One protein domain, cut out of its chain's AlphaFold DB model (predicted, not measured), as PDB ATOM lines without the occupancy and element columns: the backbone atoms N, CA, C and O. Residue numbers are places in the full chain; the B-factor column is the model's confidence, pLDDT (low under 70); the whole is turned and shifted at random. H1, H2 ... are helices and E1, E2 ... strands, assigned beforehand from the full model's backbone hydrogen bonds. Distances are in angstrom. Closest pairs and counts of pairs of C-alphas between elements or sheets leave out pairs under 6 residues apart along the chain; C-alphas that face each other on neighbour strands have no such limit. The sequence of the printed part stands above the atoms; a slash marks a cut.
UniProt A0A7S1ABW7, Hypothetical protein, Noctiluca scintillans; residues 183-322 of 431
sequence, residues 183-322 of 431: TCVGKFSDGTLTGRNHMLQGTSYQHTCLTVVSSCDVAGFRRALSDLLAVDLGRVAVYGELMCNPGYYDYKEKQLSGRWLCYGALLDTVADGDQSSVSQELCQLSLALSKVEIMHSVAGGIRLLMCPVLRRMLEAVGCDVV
ATOM      1  N   THR A 183     242.269 503.313 465.317       95.12
ATOM      2  CA  THR A 183     242.260 504.158 466.510       95.12
ATOM      3  C   THR A 183     241.063 505.099 466.527       95.12
ATOM      4  O   THR A 183     240.646 505.642 465.502       95.12
ATOM      5  N   CYS A 184     240.501 505.304 467.717       97.44
ATOM      6  CA  CYS A 184     239.340 506.158 467.935       97.44
ATOM      7  C   CYS A 184     239.719 507.631 467.736       97.44
ATOM      8  O   CYS A 184     240.519 508.182 468.499       97.44
ATOM      9  N   VAL A 185     239.095 508.273 466.746       98.06
ATOM     10  CA  VAL A 185     239.242 509.705 466.465       98.06
ATOM     11  C   VAL A 185     237.870 510.362 466.413       98.06
ATOM     12  O   VAL A 185     236.960 509.888 465.730       98.06
ATOM     13  N   GLY A 186     237.736 511.466 467.138       97.75
ATOM     14  CA  GLY A 186     236.582 512.344 467.137       97.75
ATOM     15  C   GLY A 186     236.885 513.697 466.497       97.75
ATOM     16  O   GLY A 186     238.006 514.206 466.577       97.75
ATOM     17  N   LYS A 187     235.857 514.303 465.904       98.06
ATOM     18  CA  LYS A 187     235.856 515.689 465.428       98.06
ATOM     19  C   LYS A 187     234.692 516.434 466.056       98.06
ATOM     20  O   LYS A 187     233.546 516.001 465.945       98.06
ATOM     21  N   PHE A 188     234.988 517.555 466.697       97.69
ATOM     22  CA  PHE A 188     233.989 518.457 467.249       97.69
ATOM     23  C   PHE A 188     233.383 519.362 466.168       97.69
ATOM     24  O   PHE A 188     233.972 519.592 465.110       97.69
ATOM     25  N   SER A 189     232.208 519.921 466.451       97.62
ATOM     26  CA  SER A 189     231.504 520.866 465.574       97.62
ATOM     27  C   SER A 189     232.259 522.177 465.325       97.62
ATOM     28  O   SER A 189     231.920 522.891 464.390       97.62
ATOM     29  N   ASP A 190     233.274 522.500 466.129       96.44
ATOM     30  CA  ASP A 190     234.192 523.630 465.917       96.44
ATOM     31  C   ASP A 190     235.428 523.257 465.068       96.44
ATOM     32  O   ASP A 190     236.281 524.101 464.800       96.44
ATOM     33  N   GLY A 191     235.524 521.999 464.623       97.06
ATOM     34  CA  GLY A 191     236.636 521.467 463.838       97.06
ATOM     35  C   GLY A 191     237.775 520.874 464.669       97.06
ATOM     36  O   GLY A 191     238.672 520.256 464.092       97.06
ATOM     37  N   THR A 192     237.743 521.005 465.997       96.25
ATOM     38  CA  THR A 192     238.788 520.460 466.867       96.25
ATOM     39  C   THR A 192     238.796 518.933 466.820       96.25
ATOM     40  O   THR A 192     237.743 518.293 466.832       96.25
ATOM     41  N   LEU A 193     239.991 518.339 466.782       96.75
ATOM     42  CA  LEU A 193     240.181 516.890 466.733       96.75
ATOM     43  C   LEU A 193     240.533 516.325 468.106       96.75
ATOM     44  O   LEU A 193     241.240 516.949 468.899       96.75
ATOM     45  N   THR A 194     240.073 515.110 468.371       96.19
ATOM     46  CA  THR A 194     240.350 514.402 469.618       96.19
ATOM     47  C   THR A 194     240.589 512.924 469.366       96.19
ATOM     48  O   THR A 194     239.972 512.324 468.495       96.19
ATOM     49  N   GLY A 195     241.490 512.326 470.134       95.00
ATOM     50  CA  GLY A 195     241.565 510.888 470.287       95.00
ATOM     51  C   GLY A 195     240.557 510.460 471.343       95.00
ATOM     52  O   GLY A 195     239.747 511.255 471.835       95.00
ATOM     53  N   ARG A 196     240.647 509.210 471.784       91.69
ATOM     54  CA  ARG A 196     239.761 508.715 472.839       91.69
ATOM     55  C   ARG A 196     239.864 509.513 474.141       91.69
ATOM     56  O   ARG A 196     238.840 509.869 474.713       91.69
ATOM     57  N   ASN A 197     241.081 509.805 474.594       88.94
ATOM     58  CA  ASN A 197     241.329 510.350 475.939       88.94
ATOM     59  C   ASN A 197     241.967 511.748 475.940       88.94
ATOM     60  O   ASN A 197     241.989 512.411 476.976       88.94
ATOM     61  N   HIS A 198     242.474 512.214 474.800       89.94
ATOM     62  CA  HIS A 198     243.226 513.462 474.694       89.94
ATOM     63  C   HIS A 198     242.888 514.201 473.399       89.94
ATOM     64  O   HIS A 198     242.543 513.580 472.396       89.94
ATOM     65  N   MET A 199     243.020 515.521 473.424       94.44
ATOM     66  CA  MET A 199     242.896 516.370 472.242       94.44
ATOM     67  C   MET A 199     244.065 516.112 471.282       94.44
ATOM     68  O   MET A 199     245.196 515.923 471.728       94.44
ATOM     69  N   LEU A 200     243.813 516.111 469.973       92.94
ATOM     70  CA  LEU A 200     244.852 515.889 468.960       92.94
ATOM     71  C   LEU A 200     245.391 517.217 468.433       92.94
ATOM     72  O   LEU A 200     244.659 518.196 468.297       92.94
ATOM     73  N   GLN A 201     246.679 517.227 468.096       90.69
ATOM     74  CA  GLN A 201     247.360 518.351 467.454       90.69
ATOM     75  C   GLN A 201     248.128 517.864 466.219       90.69
ATOM     76  O   GLN A 201     248.544 516.708 466.152       90.69
ATOM     77  N   GLY A 202     248.344 518.756 465.251       91.06
ATOM     78  CA  GLY A 202     249.071 518.450 464.016       91.06
ATOM     79  C   GLY A 202     248.203 517.830 462.914       91.06
ATOM     80  O   GLY A 202     246.979 517.916 462.933       91.06
ATOM     81  N   THR A 203     248.856 517.240 461.909       93.69
ATOM     82  CA  THR A 203     248.216 516.732 460.679       93.69
ATOM     83  C   THR A 203     248.212 515.206 460.570       93.69
ATOM     84  O   THR A 203     247.813 514.663 459.538       93.69
ATOM     85  N   SER A 204     248.673 514.498 461.603       93.50
ATOM     86  CA  SER A 204     248.735 513.036 461.628       93.50
ATOM     87  C   SER A 204     248.545 512.474 463.033       93.50
ATOM     88  O   SER A 204     249.001 513.081 463.999       93.50
ATOM     89  N   TYR A 205     247.966 511.282 463.126       93.19
ATOM     90  CA  TYR A 205     247.811 510.501 464.351       93.19
ATOM     91  C   TYR A 205     248.053 509.024 464.033       93.19
ATOM     92  O   TYR A 205     247.623 508.564 462.978       93.19
ATOM     93  N   GLN A 206     248.795 508.292 464.872       87.19
ATOM     94  CA  GLN A 206     249.207 506.910 464.568       87.19
ATOM     95  C   GLN A 206     249.832 506.750 463.174       87.19
ATOM     96  O   GLN A 206     249.440 505.893 462.382       87.19
ATOM     97  N   HIS A 207     250.769 507.644 462.832       89.06
ATOM     98  CA  HIS A 207     251.422 507.708 461.513       89.06
ATOM     99  C   HIS A 207     250.459 507.818 460.315       89.06
ATOM    100  O   HIS A 207     250.857 507.599 459.173       89.06
ATOM    101  N   THR A 208     249.203 508.184 460.565       91.56
ATOM    102  CA  THR A 208     248.130 508.257 459.576       91.56
ATOM    103  C   THR A 208     247.662 509.697 459.451       91.56
ATOM    104  O   THR A 208     247.552 510.413 460.445       91.56
ATOM    105  N   CYS A 209     247.433 510.164 458.225       96.19
ATOM    106  CA  CYS A 209     247.056 511.551 457.977       96.19
ATOM    107  C   CYS A 209     245.654 511.860 458.526       96.19
ATOM    108  O   CYS A 209     244.723 511.094 458.306       96.19
ATOM    109  N   LEU A 210     245.494 513.001 459.201       97.00
ATOM    110  CA  LEU A 210     244.216 513.454 459.762       97.00
ATOM    111  C   LEU A 210     243.374 514.280 458.779       97.00
ATOM    112  O   LEU A 210     242.240 514.633 459.092       97.00
ATOM    113  N   THR A 211     243.876 514.591 457.581       96.12
ATOM    114  CA  THR A 211     243.111 515.374 456.592       96.12
ATOM    115  C   THR A 211     241.843 514.656 456.137       96.12
ATOM    116  O   THR A 211     240.859 515.317 455.824       96.12
ATOM    117  N   VAL A 212     241.806 513.323 456.191       95.62
ATOM    118  CA  VAL A 212     240.605 512.520 455.899       95.62
ATOM    119  C   VAL A 212     239.441 512.807 456.851       95.62
ATOM    120  O   VAL A 212     238.291 512.617 456.488       95.62
ATOM    121  N   VAL A 213     239.723 513.319 458.053       96.62
ATOM    122  CA  VAL A 213     238.716 513.701 459.055       96.62
ATOM    123  C   VAL A 213     238.075 515.055 458.701       96.62
ATOM    124  O   VAL A 213     236.979 515.405 459.148       96.62
ATOM    125  N   SER A 214     238.746 515.856 457.869       92.88
ATOM    126  CA  SER A 214     238.296 517.207 457.527       92.88
ATOM    127  C   SER A 214     237.054 517.235 456.630       92.88
ATOM    128  O   SER A 214     236.288 518.188 456.747       92.88
ATOM    129  N   SER A 215     236.805 516.188 455.832       93.06
ATOM    130  CA  SER A 215     235.699 516.123 454.859       93.06
ATOM    131  C   SER A 215     234.300 516.104 455.484       93.06
ATOM    132  O   SER A 215     233.358 516.597 454.877       93.06
ATOM    133  N   CYS A 216     234.162 515.573 456.698       97.50
ATOM    134  CA  CYS A 216     232.888 515.456 457.412       97.50
ATOM    135  C   CYS A 216     232.476 516.805 458.039       97.50
ATOM    136  O   CYS A 216     233.174 517.320 458.924       97.50
ATOM    137  N   ASP A 217     231.349 517.385 457.617       98.38
ATOM    138  CA  ASP A 217     230.816 518.645 458.163       98.38
ATOM    139  C   ASP A 217     230.051 518.410 459.480       98.38
ATOM    140  O   ASP A 217     228.821 518.380 459.536       98.38
ATOM    141  N   VAL A 218     230.794 518.263 460.581       98.31
ATOM    142  CA  VAL A 218     230.213 518.059 461.923       98.31
ATOM    143  C   VAL A 218     229.373 519.259 462.382       98.31
ATOM    144  O   VAL A 218     228.401 519.089 463.120       98.31
ATOM    145  N   ALA A 219     229.692 520.475 461.931       98.12
ATOM    146  CA  ALA A 219     228.870 521.650 462.217       98.12
ATOM    147  C   ALA A 219     227.510 521.558 461.508       98.12
ATOM    148  O   ALA A 219     226.482 521.887 462.103       98.12
ATOM    149  N   GLY A 220     227.500 521.083 460.261       98.25
ATOM    150  CA  GLY A 220     226.296 520.737 459.507       98.25
ATOM    151  C   GLY A 220     225.488 519.637 460.176       98.25
ATOM    152  O   GLY A 220     224.281 519.799 460.339       98.25
ATOM    153  N   PHE A 221     226.149 518.581 460.656       98.56
ATOM    154  CA  PHE A 221     225.493 517.503 461.400       98.56
ATOM    155  C   PHE A 221     224.808 518.026 462.664       98.56
ATOM    156  O   PHE A 221     223.636 517.727 462.889       98.56
ATOM    157  N   ARG A 222     225.502 518.862 463.454       98.00
ATOM    158  CA  ARG A 222     224.921 519.518 464.635       98.00
ATOM    159  C   ARG A 222     223.667 520.308 464.268       98.00
ATOM    160  O   ARG A 222     222.645 520.113 464.911       98.00
ATOM    161  N   ARG A 223     223.734 521.170 463.245       98.19
ATOM    162  CA  ARG A 223     222.587 521.983 462.797       98.19
ATOM    163  C   ARG A 223     221.405 521.103 462.386       98.19
ATOM    164  O   ARG A 223     220.313 521.289 462.902       98.19
ATOM    165  N   ALA A 224     221.643 520.099 461.543       98.38
ATOM    166  CA  ALA A 224     220.597 519.184 461.090       98.38
ATOM    167  C   ALA A 224     219.951 518.407 462.249       98.38
ATOM    168  O   ALA A 224     218.741 518.193 462.256       98.38
ATOM    169  N   LEU A 225     220.745 517.995 463.241       98.12
ATOM    170  CA  LEU A 225     220.234 517.328 464.436       98.12
ATOM    171  C   LEU A 225     219.450 518.287 465.340       98.12
ATOM    172  O   LEU A 225     218.393 517.909 465.834       98.12
ATOM    173  N   SER A 226     219.918 519.522 465.515       97.44
ATOM    174  CA  SER A 226     219.182 520.564 466.234       97.44
ATOM    175  C   SER A 226     217.823 520.855 465.605       97.44
ATOM    176  O   SER A 226     216.817 520.883 466.313       97.44
ATOM    177  N   ASP A 227     217.782 520.995 464.279       97.94
ATOM    178  CA  ASP A 227     216.550 521.232 463.527       97.94
ATOM    179  C   ASP A 227     215.585 520.047 463.658       97.94
ATOM    180  O   ASP A 227     214.398 520.236 463.926       97.94
ATOM    181  N   LEU A 228     216.095 518.814 463.534       97.75
ATOM    182  CA  LEU A 228     215.301 517.590 463.670       97.75
ATOM    183  C   LEU A 228     214.668 517.455 465.061       97.75
ATOM    184  O   LEU A 228     213.541 516.978 465.185       97.75
ATOM    185  N   LEU A 229     215.395 517.849 466.108       96.81
ATOM    186  CA  LEU A 229     214.948 517.732 467.496       96.81
ATOM    187  C   LEU A 229     214.195 518.971 467.994       96.81
ATOM    188  O   LEU A 229     213.619 518.918 469.079       96.81
ATOM    189  N   ALA A 230     214.188 520.060 467.218       96.38
ATOM    190  CA  ALA A 230     213.722 521.382 467.629       96.38
ATOM    191  C   ALA A 230     214.381 521.868 468.940       96.38
ATOM    192  O   ALA A 230     213.720 522.446 469.805       96.38
ATOM    193  N   VAL A 231     215.686 521.614 469.092       94.19
ATOM    194  CA  VAL A 231     216.503 521.987 470.261       94.19
ATOM    195  C   VAL A 231     217.848 522.533 469.780       94.19
ATOM    196  O   VAL A 231     218.513 521.900 468.961       94.19
ATOM    197  N   ASP A 232     218.292 523.677 470.308       93.19
ATOM    198  CA  ASP A 232     219.658 524.153 470.058       93.19
ATOM    199  C   ASP A 232     220.643 523.285 470.841       93.19
ATOM    200  O   ASP A 232     220.645 523.258 472.072       93.19
ATOM    201  N   LEU A 233     221.440 522.510 470.114       93.75
ATOM    202  CA  LEU A 233     222.412 521.612 470.713       93.75
ATOM    203  C   LEU A 233     223.702 522.379 470.939       93.75
ATOM    204  O   LEU A 233     224.159 523.103 470.053       93.75
ATOM    205  N   GLY A 234     224.329 522.153 472.089       91.62
ATOM    206  CA  GLY A 234     225.680 522.621 472.361       91.62
ATOM    207  C   GLY A 234     226.714 521.968 471.443       91.62
ATOM    208  O   GLY A 234     226.478 521.639 470.279       91.62
ATOM    209  N   ARG A 235     227.920 521.762 471.954       93.88
ATOM    210  CA  ARG A 235     228.978 521.153 471.151       93.88
ATOM    211  C   ARG A 235     228.637 519.688 470.822       93.88
ATOM    212  O   ARG A 235     228.120 518.947 471.650       93.88
ATOM    213  N   VAL A 236     228.938 519.252 469.600       97.19
ATOM    214  CA  VAL A 236     228.749 517.855 469.169       97.19
ATOM    215  C   VAL A 236     230.075 517.302 468.679       97.19
ATOM    216  O   VAL A 236     230.804 517.998 467.975       97.19
ATOM    217  N   ALA A 237     230.381 516.058 469.041       97.56
ATOM    218  CA  ALA A 237     231.530 515.319 468.533       97.56
ATOM    219  C   ALA A 237     231.065 514.111 467.722       97.56
ATOM    220  O   ALA A 237     230.331 513.275 468.242       97.56
ATOM    221  N   VAL A 238     231.518 513.984 466.476       98.50
ATOM    222  CA  VAL A 238     231.353 512.754 465.685       98.50
ATOM    223  C   VAL A 238     232.600 511.904 465.861       98.50
ATOM    224  O   VAL A 238     233.709 512.410 465.716       98.50
ATOM    225  N   TYR A 239     232.409 510.625 466.173       98.38
ATOM    226  CA  TYR A 239     233.467 509.647 466.386       98.38
ATOM    227  C   TYR A 239     233.498 508.605 465.278       98.38
ATOM    228  O   TYR A 239     232.463 508.102 464.832       98.38
ATOM    229  N   GLY A 240     234.715 508.246 464.889       98.44
ATOM    230  CA  GLY A 240     234.993 507.198 463.925       98.44
ATOM    231  C   GLY A 240     236.314 506.498 464.193       98.44
ATOM    232  O   GLY A 240     237.109 506.916 465.040       98.44
ATOM    233  N   GLU A 241     236.531 505.418 463.455       98.44
ATOM    234  CA  GLU A 241     237.765 504.646 463.493       98.44
ATOM    235  C   GLU A 241     238.708 505.142 462.397       98.44
ATOM    236  O   GLU A 241     238.365 505.113 461.213       98.44
ATOM    237  N   LEU A 242     239.887 505.630 462.785       98.19
ATOM    238  CA  LEU A 242     240.968 505.960 461.863       98.19
ATOM    239  C   LEU A 242     241.758 504.685 461.559       98.19
ATOM    240  O   LEU A 242     242.389 504.105 462.442       98.19
ATOM    241  N   MET A 243     241.739 504.264 460.299       97.62
ATOM    242  CA  MET A 243     242.294 502.995 459.829       97.62
ATOM    243  C   MET A 243     243.826 503.049 459.700       97.62
ATOM    244  O   MET A 243     244.373 503.092 458.594       97.62
ATOM    245  N   CYS A 244     244.529 503.068 460.835       93.81
ATOM    246  CA  CYS A 244     245.985 503.227 460.911       93.81
ATOM    247  C   CYS A 244     246.795 501.928 460.748       93.81
ATOM    248  O   CYS A 244     248.018 501.982 460.617       93.81
ATOM    249  N   ASN A 245     246.130 500.769 460.707       91.56
ATOM    250  CA  ASN A 245     246.758 499.444 460.675       91.56
ATOM    251  C   ASN A 245     246.552 498.740 459.317       91.56
ATOM    252  O   ASN A 245     245.863 497.726 459.243       91.56
ATOM    253  N   PRO A 246     247.152 499.210 458.207       90.94
ATOM    254  CA  PRO A 246     246.811 498.734 456.859       90.94
ATOM    255  C   PRO A 246     247.080 497.248 456.602       90.94
ATOM    256  O   PRO A 246     246.553 496.696 455.642       90.94
ATOM    257  N   GLY A 247     247.940 496.616 457.404       88.75
ATOM    258  CA  GLY A 247     248.315 495.212 457.243       88.75
ATOM    259  C   GLY A 247     247.374 494.211 457.912       88.75
ATOM    260  O   GLY A 247     247.702 493.031 457.879       88.75
ATOM    261  N   TYR A 248     246.288 494.665 458.544       89.50
ATOM    262  CA  TYR A 248     245.330 493.831 459.273       89.50
ATOM    263  C   TYR A 248     244.068 493.598 458.433       89.50
ATOM    264  O   TYR A 248     243.638 494.507 457.727       89.50
ATOM    265  N   TYR A 249     243.469 492.403 458.519       92.12
ATOM    266  CA  TYR A 249     242.141 492.057 457.964       92.12
ATOM    267  C   TYR A 249     241.904 492.493 456.500       92.12
ATOM    268  O   TYR A 249     240.788 492.879 456.115       92.12
ATOM    269  N   ASP A 250     242.971 492.464 455.698       92.88
ATOM    270  CA  ASP A 250     243.020 492.900 454.298       92.88
ATOM    271  C   ASP A 250     242.571 494.361 454.082       92.88
ATOM    272  O   ASP A 250     241.959 494.720 453.071       92.88
ATOM    273  N   TYR A 251     242.826 495.244 455.057       94.19
ATOM    274  CA  TYR A 251     242.435 496.657 454.983       94.19
ATOM    275  C   TYR A 251     243.063 497.386 453.802       94.19
ATOM    276  O   TYR A 251     242.458 498.311 453.258       94.19
ATOM    277  N   LYS A 252     244.266 496.995 453.380       93.50
ATOM    278  CA  LYS A 252     244.910 497.578 452.204       93.50
ATOM    279  C   LYS A 252     244.172 497.192 450.922       93.50
ATOM    280  O   LYS A 252     243.879 498.064 450.107       93.50
ATOM    281  N   GLU A 253     243.843 495.918 450.763       94.75
ATOM    282  CA  GLU A 253     243.136 495.345 449.616       94.75
ATOM    283  C   GLU A 253     241.719 495.920 449.511       94.75
ATOM    284  O   GLU A 253     241.260 496.259 448.421       94.75
ATOM    285  N   LYS A 254     241.064 496.125 450.659       94.81
ATOM    286  CA  LYS A 254     239.745 496.766 450.778       94.81
ATOM    287  C   LYS A 254     239.783 498.295 450.656       94.81
ATOM    288  O   LYS A 254     238.747 498.936 450.795       94.81
ATOM    289  N   GLN A 255     240.954 498.894 450.419       96.81
ATOM    290  CA  GLN A 255     241.144 500.351 450.335       96.81
ATOM    291  C   GLN A 255     240.662 501.103 451.589       96.81
ATOM    292  O   GLN A 255     240.187 502.234 451.516       96.81
ATOM    293  N   LEU A 256     240.782 500.475 452.759       96.50
ATOM    294  CA  LEU A 256     240.428 501.066 454.048       96.50
ATOM    295  C   LEU A 256     241.597 501.816 454.687       96.50
ATOM    296  O   LEU A 256     241.367 502.697 455.506       96.50
ATOM    297  N   SER A 257     242.840 501.504 454.304       95.69
ATOM    298  CA  SER A 257     244.051 502.149 454.830       95.69
ATOM    299  C   SER A 257     243.952 503.677 454.820       95.69
ATOM    300  O   SER A 257     243.871 504.295 453.761       95.69
ATOM    301  N   GLY A 258     244.044 504.286 456.000       95.50
ATOM    302  CA  GLY A 258     244.018 505.734 456.175       95.50
ATOM    303  C   GLY A 258     242.641 506.383 456.058       95.50
ATOM    304  O   GLY A 258     242.576 507.606 456.096       95.50
ATOM    305  N   ARG A 259     241.550 505.619 455.932       97.81
ATOM    306  CA  ARG A 259     240.181 506.156 456.001       97.81
ATOM    307  C   ARG A 259     239.765 506.436 457.446       97.81
ATOM    308  O   ARG A 259     240.339 505.881 458.380       97.81
ATOM    309  N   TRP A 260     238.747 507.279 457.614       98.44
ATOM    310  CA  TRP A 260     238.086 507.529 458.896       98.44
ATOM    311  C   TRP A 260     236.609 507.151 458.793       98.44
ATOM    312  O   TRP A 260     235.866 507.784 458.050       98.44
ATOM    313  N   LEU A 261     236.201 506.094 459.497       98.44
ATOM    314  CA  LEU A 261     234.865 505.503 459.383       98.44
ATOM    315  C   LEU A 261     234.041 505.807 460.637       98.44
ATOM    316  O   LEU A 261     234.289 505.251 461.706       98.44
ATOM    317  N   CYS A 262     233.054 506.690 460.515       98.62
ATOM    318  CA  CYS A 262     232.218 507.159 461.616       98.62
ATOM    319  C   CYS A 262     231.294 506.051 462.138       98.62
ATOM    320  O   CYS A 262     230.614 505.381 461.358       98.62
ATOM    321  N   TYR A 263     231.227 505.892 463.460       98.19
ATOM    322  CA  TYR A 263     230.384 504.893 464.135       98.19
ATOM    323  C   TYR A 263     229.424 505.484 465.177       98.19
ATOM    324  O   TYR A 263     228.585 504.761 465.716       98.19
ATOM    325  N   GLY A 264     229.511 506.780 465.478       98.12
ATOM    326  CA  GLY A 264     228.575 507.421 466.395       98.12
ATOM    327  C   GLY A 264     228.919 508.868 466.708       98.12
ATOM    328  O   GLY A 264     229.824 509.451 466.114       98.12
ATOM    329  N   ALA A 265     228.182 509.455 467.647       98.31
ATOM    330  CA  ALA A 265     228.399 510.833 468.076       98.31
ATOM    331  C   ALA A 265     228.142 511.006 469.577       98.31
ATOM    332  O   ALA A 265     227.412 510.226 470.186       98.31
ATOM    333  N   LEU A 266     228.740 512.034 470.173       97.38
ATOM    334  CA  LEU A 266     228.475 512.482 471.536       97.38
ATOM    335  C   LEU A 266     227.913 513.898 471.503       97.38
ATOM    336  O   LEU A 266     228.451 514.773 470.820       97.38
ATOM    337  N   LEU A 267     226.838 514.106 472.254       96.00
ATOM    338  CA  LEU A 267     226.251 515.415 472.495       96.00
ATOM    339  C   LEU A 267     226.808 515.936 473.817       96.00
ATOM    340  O   LEU A 267     226.606 515.314 474.863       96.00
ATOM    341  N   ASP A 268     227.531 517.049 473.746       85.81
ATOM    342  CA  ASP A 268     228.037 517.761 474.912       85.81
ATOM    343  C   ASP A 268     226.880 518.562 475.510       85.81
ATOM    344  O   ASP A 268     226.445 519.578 474.959       85.81
ATOM    345  N   THR A 269     226.327 518.069 476.614       74.88
ATOM    346  CA  THR A 269     225.407 518.859 477.424       74.88
ATOM    347  C   THR A 269     226.256 519.773 478.288       74.88
ATOM    348  O   THR A 269     226.834 519.318 479.272       74.88
ATOM    349  N   VAL A 270     226.390 521.032 477.868       59.81
ATOM    350  CA  VAL A 270     227.214 522.041 478.546       59.81
ATOM    351  C   VAL A 270     226.748 522.163 479.998       59.81
ATOM    352  O   VAL A 270     225.701 522.732 480.285       59.81
ATOM    353  N   ALA A 271     227.522 521.584 480.913       53.88
ATOM    354  CA  ALA A 271     227.186 521.452 482.327       53.88
ATOM    355  C   ALA A 271     227.573 522.699 483.143       53.88
ATOM    356  O   ALA A 271     228.142 522.576 484.224       53.88
ATOM    357  N   ASP A 272     227.262 523.895 482.640       61.69
ATOM    358  CA  ASP A 272     227.421 525.136 483.417       61.69
ATOM    359  C   ASP A 272     226.176 525.444 484.285       61.69
ATOM    360  O   ASP A 272     226.114 526.476 484.954       61.69
ATOM    361  N   GLY A 273     225.181 524.544 484.299       66.19
ATOM    362  CA  GLY A 273     223.942 524.647 485.080       66.19
ATOM    363  C   GLY A 273     223.896 523.765 486.339       66.19
ATOM    364  O   GLY A 273     224.704 522.858 486.529       66.19
ATOM    365  N   ASP A 274     222.907 524.020 487.202       77.50
ATOM    366  CA  ASP A 274     222.586 523.181 488.368       77.50
ATOM    367  C   ASP A 274     222.301 521.724 487.941       77.50
ATOM    368  O   ASP A 274     221.606 521.490 486.949       77.50
ATOM    369  N   GLN A 275     222.785 520.730 488.694       76.81
ATOM    370  CA  GLN A 275     222.667 519.300 488.351       76.81
ATOM    371  C   GLN A 275     221.216 518.860 488.102       76.81
ATOM    372  O   GLN A 275     220.965 517.979 487.275       76.81
ATOM    373  N   SER A 276     220.258 519.479 488.801       77.69
ATOM    374  CA  SER A 276     218.830 519.200 488.629       77.69
ATOM    375  C   SER A 276     218.340 519.546 487.213       77.69
ATOM    376  O   SER A 276     217.634 518.746 486.592       77.69
ATOM    377  N   SER A 277     218.787 520.681 486.666       82.88
ATOM    378  CA  SER A 277     218.443 521.142 485.315       82.88
ATOM    379  C   SER A 277     219.039 520.244 484.230       82.88
ATOM    380  O   SER A 277     218.326 519.838 483.313       82.88
ATOM    381  N   VAL A 278     220.292 519.806 484.405       83.69
ATOM    382  CA  VAL A 278     220.986 518.915 483.458       83.69
ATOM    383  C   VAL A 278     220.256 517.577 483.313       83.69
ATOM    384  O   VAL A 278     220.086 517.071 482.205       83.69
ATOM    385  N   SER A 279     219.771 516.999 484.418       85.62
ATOM    386  CA  SER A 279     219.025 515.734 484.384       85.62
ATOM    387  C   SER A 279     217.703 515.856 483.612       85.62
ATOM    388  O   SER A 279     217.360 514.989 482.802       85.62
ATOM    389  N   GLN A 280     216.974 516.958 483.814       89.12
ATOM    390  CA  GLN A 280     215.719 517.217 483.109       89.12
ATOM    391  C   GLN A 280     215.945 517.436 481.608       89.12
ATOM    392  O   GLN A 280     215.214 516.867 480.796       89.12
ATOM    393  N   GLU A 281     216.965 518.208 481.235       90.12
ATOM    394  CA  GLU A 281     217.343 518.439 479.836       90.12
ATOM    395  C   GLU A 281     217.751 517.139 479.136       90.12
ATOM    396  O   GLU A 281     217.250 516.834 478.053       90.12
ATOM    397  N   LEU A 282     218.584 516.312 479.782       91.56
ATOM    398  CA  LEU A 282     218.972 514.996 479.268       91.56
ATOM    399  C   LEU A 282     217.757 514.087 479.049       91.56
ATOM    400  O   LEU A 282     217.679 513.396 478.032       91.56
ATOM    401  N   CYS A 283     216.794 514.098 479.975       91.75
ATOM    402  CA  CYS A 283     215.559 513.329 479.847       91.75
ATOM    403  C   CYS A 283     214.702 513.817 478.668       91.75
ATOM    404  O   CYS A 283     214.250 513.009 477.853       91.75
ATOM    405  N   GLN A 284     214.514 515.132 478.525       93.56
ATOM    406  CA  GLN A 284     213.761 515.712 477.409       93.56
ATOM    407  C   GLN A 284     214.416 515.412 476.060       93.56
ATOM    408  O   GLN A 284     213.729 515.025 475.110       93.56
ATOM    409  N   LEU A 285     215.741 515.533 475.985       95.50
ATOM    410  CA  LEU A 285     216.504 515.251 474.778       95.50
ATOM    411  C   LEU A 285     216.474 513.759 474.423       95.50
ATOM    412  O   LEU A 285     216.283 513.414 473.260       95.50
ATOM    413  N   SER A 286     216.573 512.870 475.416       95.62
ATOM    414  CA  SER A 286     216.391 511.424 475.238       95.62
ATOM    415  C   SER A 286     215.017 511.096 474.641       95.62
ATOM    416  O   SER A 286     214.929 510.400 473.628       95.62
ATOM    417  N   LEU A 287     213.944 511.688 475.179       96.00
ATOM    418  CA  LEU A 287     212.593 511.525 474.634       96.00
ATOM    419  C   LEU A 287     212.469 512.067 473.201       96.00
ATOM    420  O   LEU A 287     211.786 511.457 472.377       96.00
ATOM    421  N   ALA A 288     213.100 513.203 472.891       96.94
ATOM    422  CA  ALA A 288     213.107 513.770 471.543       96.94
ATOM    423  C   ALA A 288     213.819 512.842 470.546       96.94
ATOM    424  O   ALA A 288     213.269 512.556 469.485       96.94
ATOM    425  N   LEU A 289     214.979 512.298 470.920       97.56
ATOM    426  CA  LEU A 289     215.737 511.338 470.114       97.56
ATOM    427  C   LEU A 289     214.940 510.057 469.847       97.56
ATOM    428  O   LEU A 289     214.904 509.585 468.712       97.56
ATOM    429  N   SER A 290     214.250 509.521 470.858       96.81
ATOM    430  CA  SER A 290     213.398 508.339 470.685       96.81
ATOM    431  C   SER A 290     212.229 508.586 469.730       96.81
ATOM    432  O   SER A 290     211.891 507.692 468.958       96.81
ATOM    433  N   LYS A 291     211.630 509.787 469.730       97.44
ATOM    434  CA  LYS A 291     210.539 510.143 468.799       97.44
ATOM    435  C   LYS A 291     210.975 510.146 467.335       97.44
ATOM    436  O   LYS A 291     210.140 509.915 466.468       97.44
ATOM    437  N   VAL A 292     212.254 510.413 467.070       97.62
ATOM    438  CA  VAL A 292     212.844 510.402 465.721       97.62
ATOM    439  C   VAL A 292     213.666 509.138 465.449       97.62
ATOM    440  O   VAL A 292     214.463 509.106 464.516       97.62
ATOM    441  N   GLU A 293     213.475 508.097 466.265       96.81
ATOM    442  CA  GLU A 293     214.093 506.774 466.117       96.81
ATOM    443  C   GLU A 293     215.635 506.787 466.098       96.81
ATOM    444  O   GLU A 293     216.275 505.905 465.519       96.81
ATOM    445  N   ILE A 294     216.261 507.769 466.759       98.12
ATOM    446  CA  ILE A 294     217.714 507.793 466.939       98.12
ATOM    447  C   ILE A 294     218.082 506.991 468.187       98.12
ATOM    448  O   ILE A 294     217.770 507.362 469.324       98.12
ATOM    449  N   MET A 295     218.807 505.895 467.963       97.88
ATOM    450  CA  MET A 295     219.318 505.039 469.030       97.88
ATOM    451  C   MET A 295     220.381 505.772 469.844       97.88
ATOM    452  O   MET A 295     221.353 506.294 469.297       97.88
ATOM    453  N   HIS A 296     220.212 505.797 471.164       98.06
ATOM    454  CA  HIS A 296     221.110 506.533 472.045       98.06
ATOM    455  C   HIS A 296     221.226 505.905 473.438       98.06
ATOM    456  O   HIS A 296     220.379 505.122 473.865       98.06
ATOM    457  N   SER A 297     222.277 506.275 474.166       96.69
ATOM    458  CA  SER A 297     222.477 505.927 475.576       96.69
ATOM    459  C   SER A 297     222.862 507.162 476.385       96.69
ATOM    460  O   SER A 297     223.590 508.012 475.874       96.69
ATOM    461  N   VAL A 298     222.458 507.217 477.654       92.62
ATOM    462  CA  VAL A 298     222.821 508.296 478.582       92.62
ATOM    463  C   VAL A 298     223.912 507.795 479.534       92.62
ATOM    464  O   VAL A 298     223.676 506.855 480.289       92.62
ATOM    465  N   ALA A 299     225.113 508.375 479.468       82.81
ATOM    466  CA  ALA A 299     226.247 508.039 480.339       82.81
ATOM    467  C   ALA A 299     227.237 509.217 480.412       82.81
ATOM    468  O   ALA A 299     228.133 509.325 479.578       82.81
ATOM    469  N   GLY A 300     227.046 510.127 481.375       80.06
ATOM    470  CA  GLY A 300     227.835 511.370 481.474       80.06
ATOM    471  C   GLY A 300     227.585 512.376 480.337       80.06
ATOM    472  O   GLY A 300     228.345 513.320 480.179       80.06
ATOM    473  N   GLY A 301     226.542 512.142 479.540       90.12
ATOM    474  CA  GLY A 301     226.174 512.853 478.317       90.12
ATOM    475  C   GLY A 301     225.289 511.947 477.452       90.12
ATOM    476  O   GLY A 301     224.984 510.815 477.853       90.12
ATOM    477  N   ILE A 302     224.885 512.408 476.265       96.00
ATOM    478  CA  ILE A 302     224.140 511.567 475.316       96.00
ATOM    479  C   ILE A 302     225.075 511.044 474.239       96.00
ATOM    480  O   ILE A 302     225.671 511.800 473.475       96.00
ATOM    481  N   ARG A 303     225.143 509.719 474.139       97.31
ATOM    482  CA  ARG A 303     225.841 509.014 473.069       97.31
ATOM    483  C   ARG A 303     224.844 508.527 472.034       97.31
ATOM    484  O   ARG A 303     223.989 507.707 472.359       97.31
ATOM    485  N   LEU A 304     224.999 508.988 470.800       98.31
ATOM    486  CA  LEU A 304     224.260 508.506 469.640       98.31
ATOM    487  C   LEU A 304     224.955 507.268 469.076       98.31
ATOM    488  O   LEU A 304     226.160 507.281 468.809       98.31
ATOM    489  N   LEU A 305     224.185 506.198 468.921       98.19
ATOM    490  CA  LEU A 305     224.639 504.898 468.449       98.19
ATOM    491  C   LEU A 305     224.200 504.688 467.001       98.19
ATOM    492  O   LEU A 305     223.139 505.166 466.588       98.19
ATOM    493  N   MET A 306     225.016 503.965 466.232       98.12
ATOM    494  CA  MET A 306     224.731 503.719 464.822       98.12
ATOM    495  C   MET A 306     223.353 503.069 464.636       98.12
ATOM    496  O   MET A 306     223.012 502.062 465.250       98.12
ATOM    497  N   CYS A 307     222.540 503.686 463.790       96.81
ATOM    498  CA  CYS A 307     221.209 503.230 463.405       96.81
ATOM    499  C   CYS A 307     220.879 503.817 462.023       96.81
ATOM    500  O   CYS A 307     221.578 504.732 461.575       96.81
ATOM    501  N   PRO A 308     219.825 503.345 461.333       96.69
ATOM    502  CA  PRO A 308     219.507 503.822 459.987       96.69
ATOM    503  C   PRO A 308     219.316 505.343 459.884       96.69
ATOM    504  O   PRO A 308     219.705 505.935 458.880       96.69
ATOM    505  N   VAL A 309     218.739 505.986 460.907       97.81
ATOM    506  CA  VAL A 309     218.546 507.446 460.930       97.81
ATOM    507  C   VAL A 309     219.888 508.166 461.069       97.81
ATOM    508  O   VAL A 309     220.218 508.990 460.218       97.81
ATOM    509  N   LEU A 310     220.692 507.812 462.081       98.31
ATOM    510  CA  LEU A 310     221.999 508.437 462.318       98.31
ATOM    511  C   LEU A 310     222.943 508.265 461.120       98.31
ATOM    512  O   LEU A 310     223.618 509.217 460.736       98.31
ATOM    513  N   ARG A 311     222.947 507.077 460.504       98.31
ATOM    514  CA  ARG A 311     223.726 506.775 459.298       98.31
ATOM    515  C   ARG A 311     223.449 507.784 458.187       98.31
ATOM    516  O   ARG A 311     224.369 508.458 457.741       98.31
ATOM    517  N   ARG A 312     222.175 507.937 457.807       98.38
ATOM    518  CA  ARG A 312     221.769 508.867 456.743       98.38
ATOM    519  C   ARG A 312     222.142 510.309 457.068       98.38
ATOM    520  O   ARG A 312     222.532 511.049 456.174       98.38
ATOM    521  N   MET A 313     222.023 510.714 458.334       98.50
ATOM    522  CA  MET A 313     222.395 512.067 458.755       98.50
ATOM    523  C   MET A 313     223.899 512.325 458.627       98.50
ATOM    524  O   MET A 313     224.286 513.400 458.181       98.50
ATOM    525  N   LEU A 314     224.740 511.355 458.999       98.56
ATOM    526  CA  LEU A 314     226.195 511.454 458.856       98.56
ATOM    527  C   LEU A 314     226.622 511.429 457.379       98.56
ATOM    528  O   LEU A 314     227.439 512.245 456.959       98.56
ATOM    529  N   GLU A 315     226.031 510.551 456.571       98.00
ATOM    530  CA  GLU A 315     226.291 510.486 455.127       98.00
ATOM    531  C   GLU A 315     225.895 511.797 454.424       98.00
ATOM    532  O   GLU A 315     226.638 512.303 453.583       98.00
ATOM    533  N   ALA A 316     224.767 512.404 454.814       98.19
ATOM    534  CA  ALA A 316     224.284 513.665 454.245       98.19
ATOM    535  C   ALA A 316     225.235 514.856 454.470       98.19
ATOM    536  O   ALA A 316     225.155 515.840 453.736       98.19
ATOM    537  N   VAL A 317     226.138 514.772 455.451       98.00
ATOM    538  CA  VAL A 317     227.153 515.803 455.733       98.00
ATOM    539  C   VAL A 317     228.568 515.372 455.324       98.00
ATOM    540  O   VAL A 317     229.558 515.943 455.786       98.00
ATOM    541  N   GLY A 318     228.673 514.363 454.453       97.50
ATOM    542  CA  GLY A 318     229.930 513.933 453.838       97.50
ATOM    543  C   GLY A 318     230.815 513.052 454.719       97.50
ATOM    544  O   GLY A 318     232.009 512.932 454.446       97.50
ATOM    545  N   CYS A 319     230.274 512.454 455.782       97.94
ATOM    546  CA  CYS A 319     231.028 511.524 456.617       97.94
ATOM    547  C   CYS A 319     230.985 510.112 456.014       97.94
ATOM    548  O   CYS A 319     229.912 509.585 455.719       97.94
ATOM    549  N   ASP A 320     232.150 509.473 455.901       98.19
ATOM    550  CA  ASP A 320     232.232 508.030 455.688       98.19
ATOM    551  C   ASP A 320     231.775 507.320 456.968       98.19
ATOM    552  O   ASP A 320     232.214 507.665 458.066       98.19
ATOM    553  N   VAL A 321     230.905 506.322 456.847       98.12
ATOM    554  CA  VAL A 321     230.308 505.599 457.980       98.12
ATOM    555  C   VAL A 321     230.672 504.119 457.927       98.12
ATOM    556  O   VAL A 321     230.807 503.543 456.849       98.12
ATOM    557  N   VAL A 322     230.809 503.485 459.093       97.62
ATOM    558  CA  VAL A 322     231.034 502.030 459.181       97.62
ATOM    559  C   VAL A 322     229.914 501.267 458.480       97.62
ATOM    560  O   VAL A 322     228.752 501.656 458.571       97.62
TER     561      VAL A 322
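This is residues 183 to 322 of the 431 residues of the protein "Hypothetical protein" of Noctiluca scintillans (UniProt A0A7S1ABW7). One strongly twisted sheet of six strands forms a wall, with three helices, H1, H2 and H3, over one of its faces and no named helix over the other. The loop of residues 243 to 259 reaches out at one end of the long axis and H2 lies at the other, where residues 272 to 277 stick out. The printed part has 140 residues, with E1 E2 H1 E3 E4 H2 E5 E6 H3 along the chain; the sheet's order is E2 E1 E3 E4 E6 E5, all antiparallel. The class is mixed, helices and strands, with under half of the residues, 69, in named elements. The whole is compact, with a radius of gyration of the C-alphas of 15.7 A, and elongated, spanning 48 by 30 by 23 A.

In the sheet, E3, residues 236 to 242, and E4, residues 260 to 267, form a hairpin, with N 239 and O 264 2.8 A apart. E4 bends by 67 degrees at residue 263. E1, residues 183 to 188, is the other neighbour of E3, with N 185 and O 240 at 2.9 A. Edge strand E2, residues 193 to 195, forms a hairpin with E1, with N 186 and O 194 at 2.8 A. E6, residues 302 to 305, is the other neighbour of E4, with N 267 and O 302 at 2.9 A, and forms a hairpin with edge strand E5, residues 296 to 298, with N 303 and O 297 at 2.9 A. H1, residues 218 to 229, is on the sheet over E3 and E4, slantwise to the strands, at a height of 10.0 A; the closest C-alphas of H1 and E3 are Arg 222 and Val 236, 6.2 A apart. H3, residues 308 to 316, is over E4, across the strands, at 9.6 A. H2, residues 275 to 291, is over E5 and, only just, with 3 C-alphas, over E6, along the strands, at 8.6 A. E4, H2 and E5 form a split strand-helix-strand unit, two strands running the same way with E6 between them, its crossover right-handed. H1 and H3 only just touch, with 3 pairs of C-alphas within 8 A, closest Phe 221 and Leu 314 at 6.6 A. H2 and H3 are apart. In H1, H2 and H3 every O i to N i+4 pair is within hydrogen-bond range.

E1 begins at C-alpha 183 (242.260, 504.158, 466.510). E3 is 18.6 A long, E4 19.7 A, H1 16.3 A and H2 24.8 A. H3 ends at C-alpha 316 (224.284, 513.665, 454.245).

The C-alphas farthest apart, of Glu 253 and Asp 274, are 52.0 A apart. The printed part has no cut; the links E2 to H1 and E3 to E4 are long. Mean pLDDT of the printed part is 93.7; residues 270 to 273 are under 70.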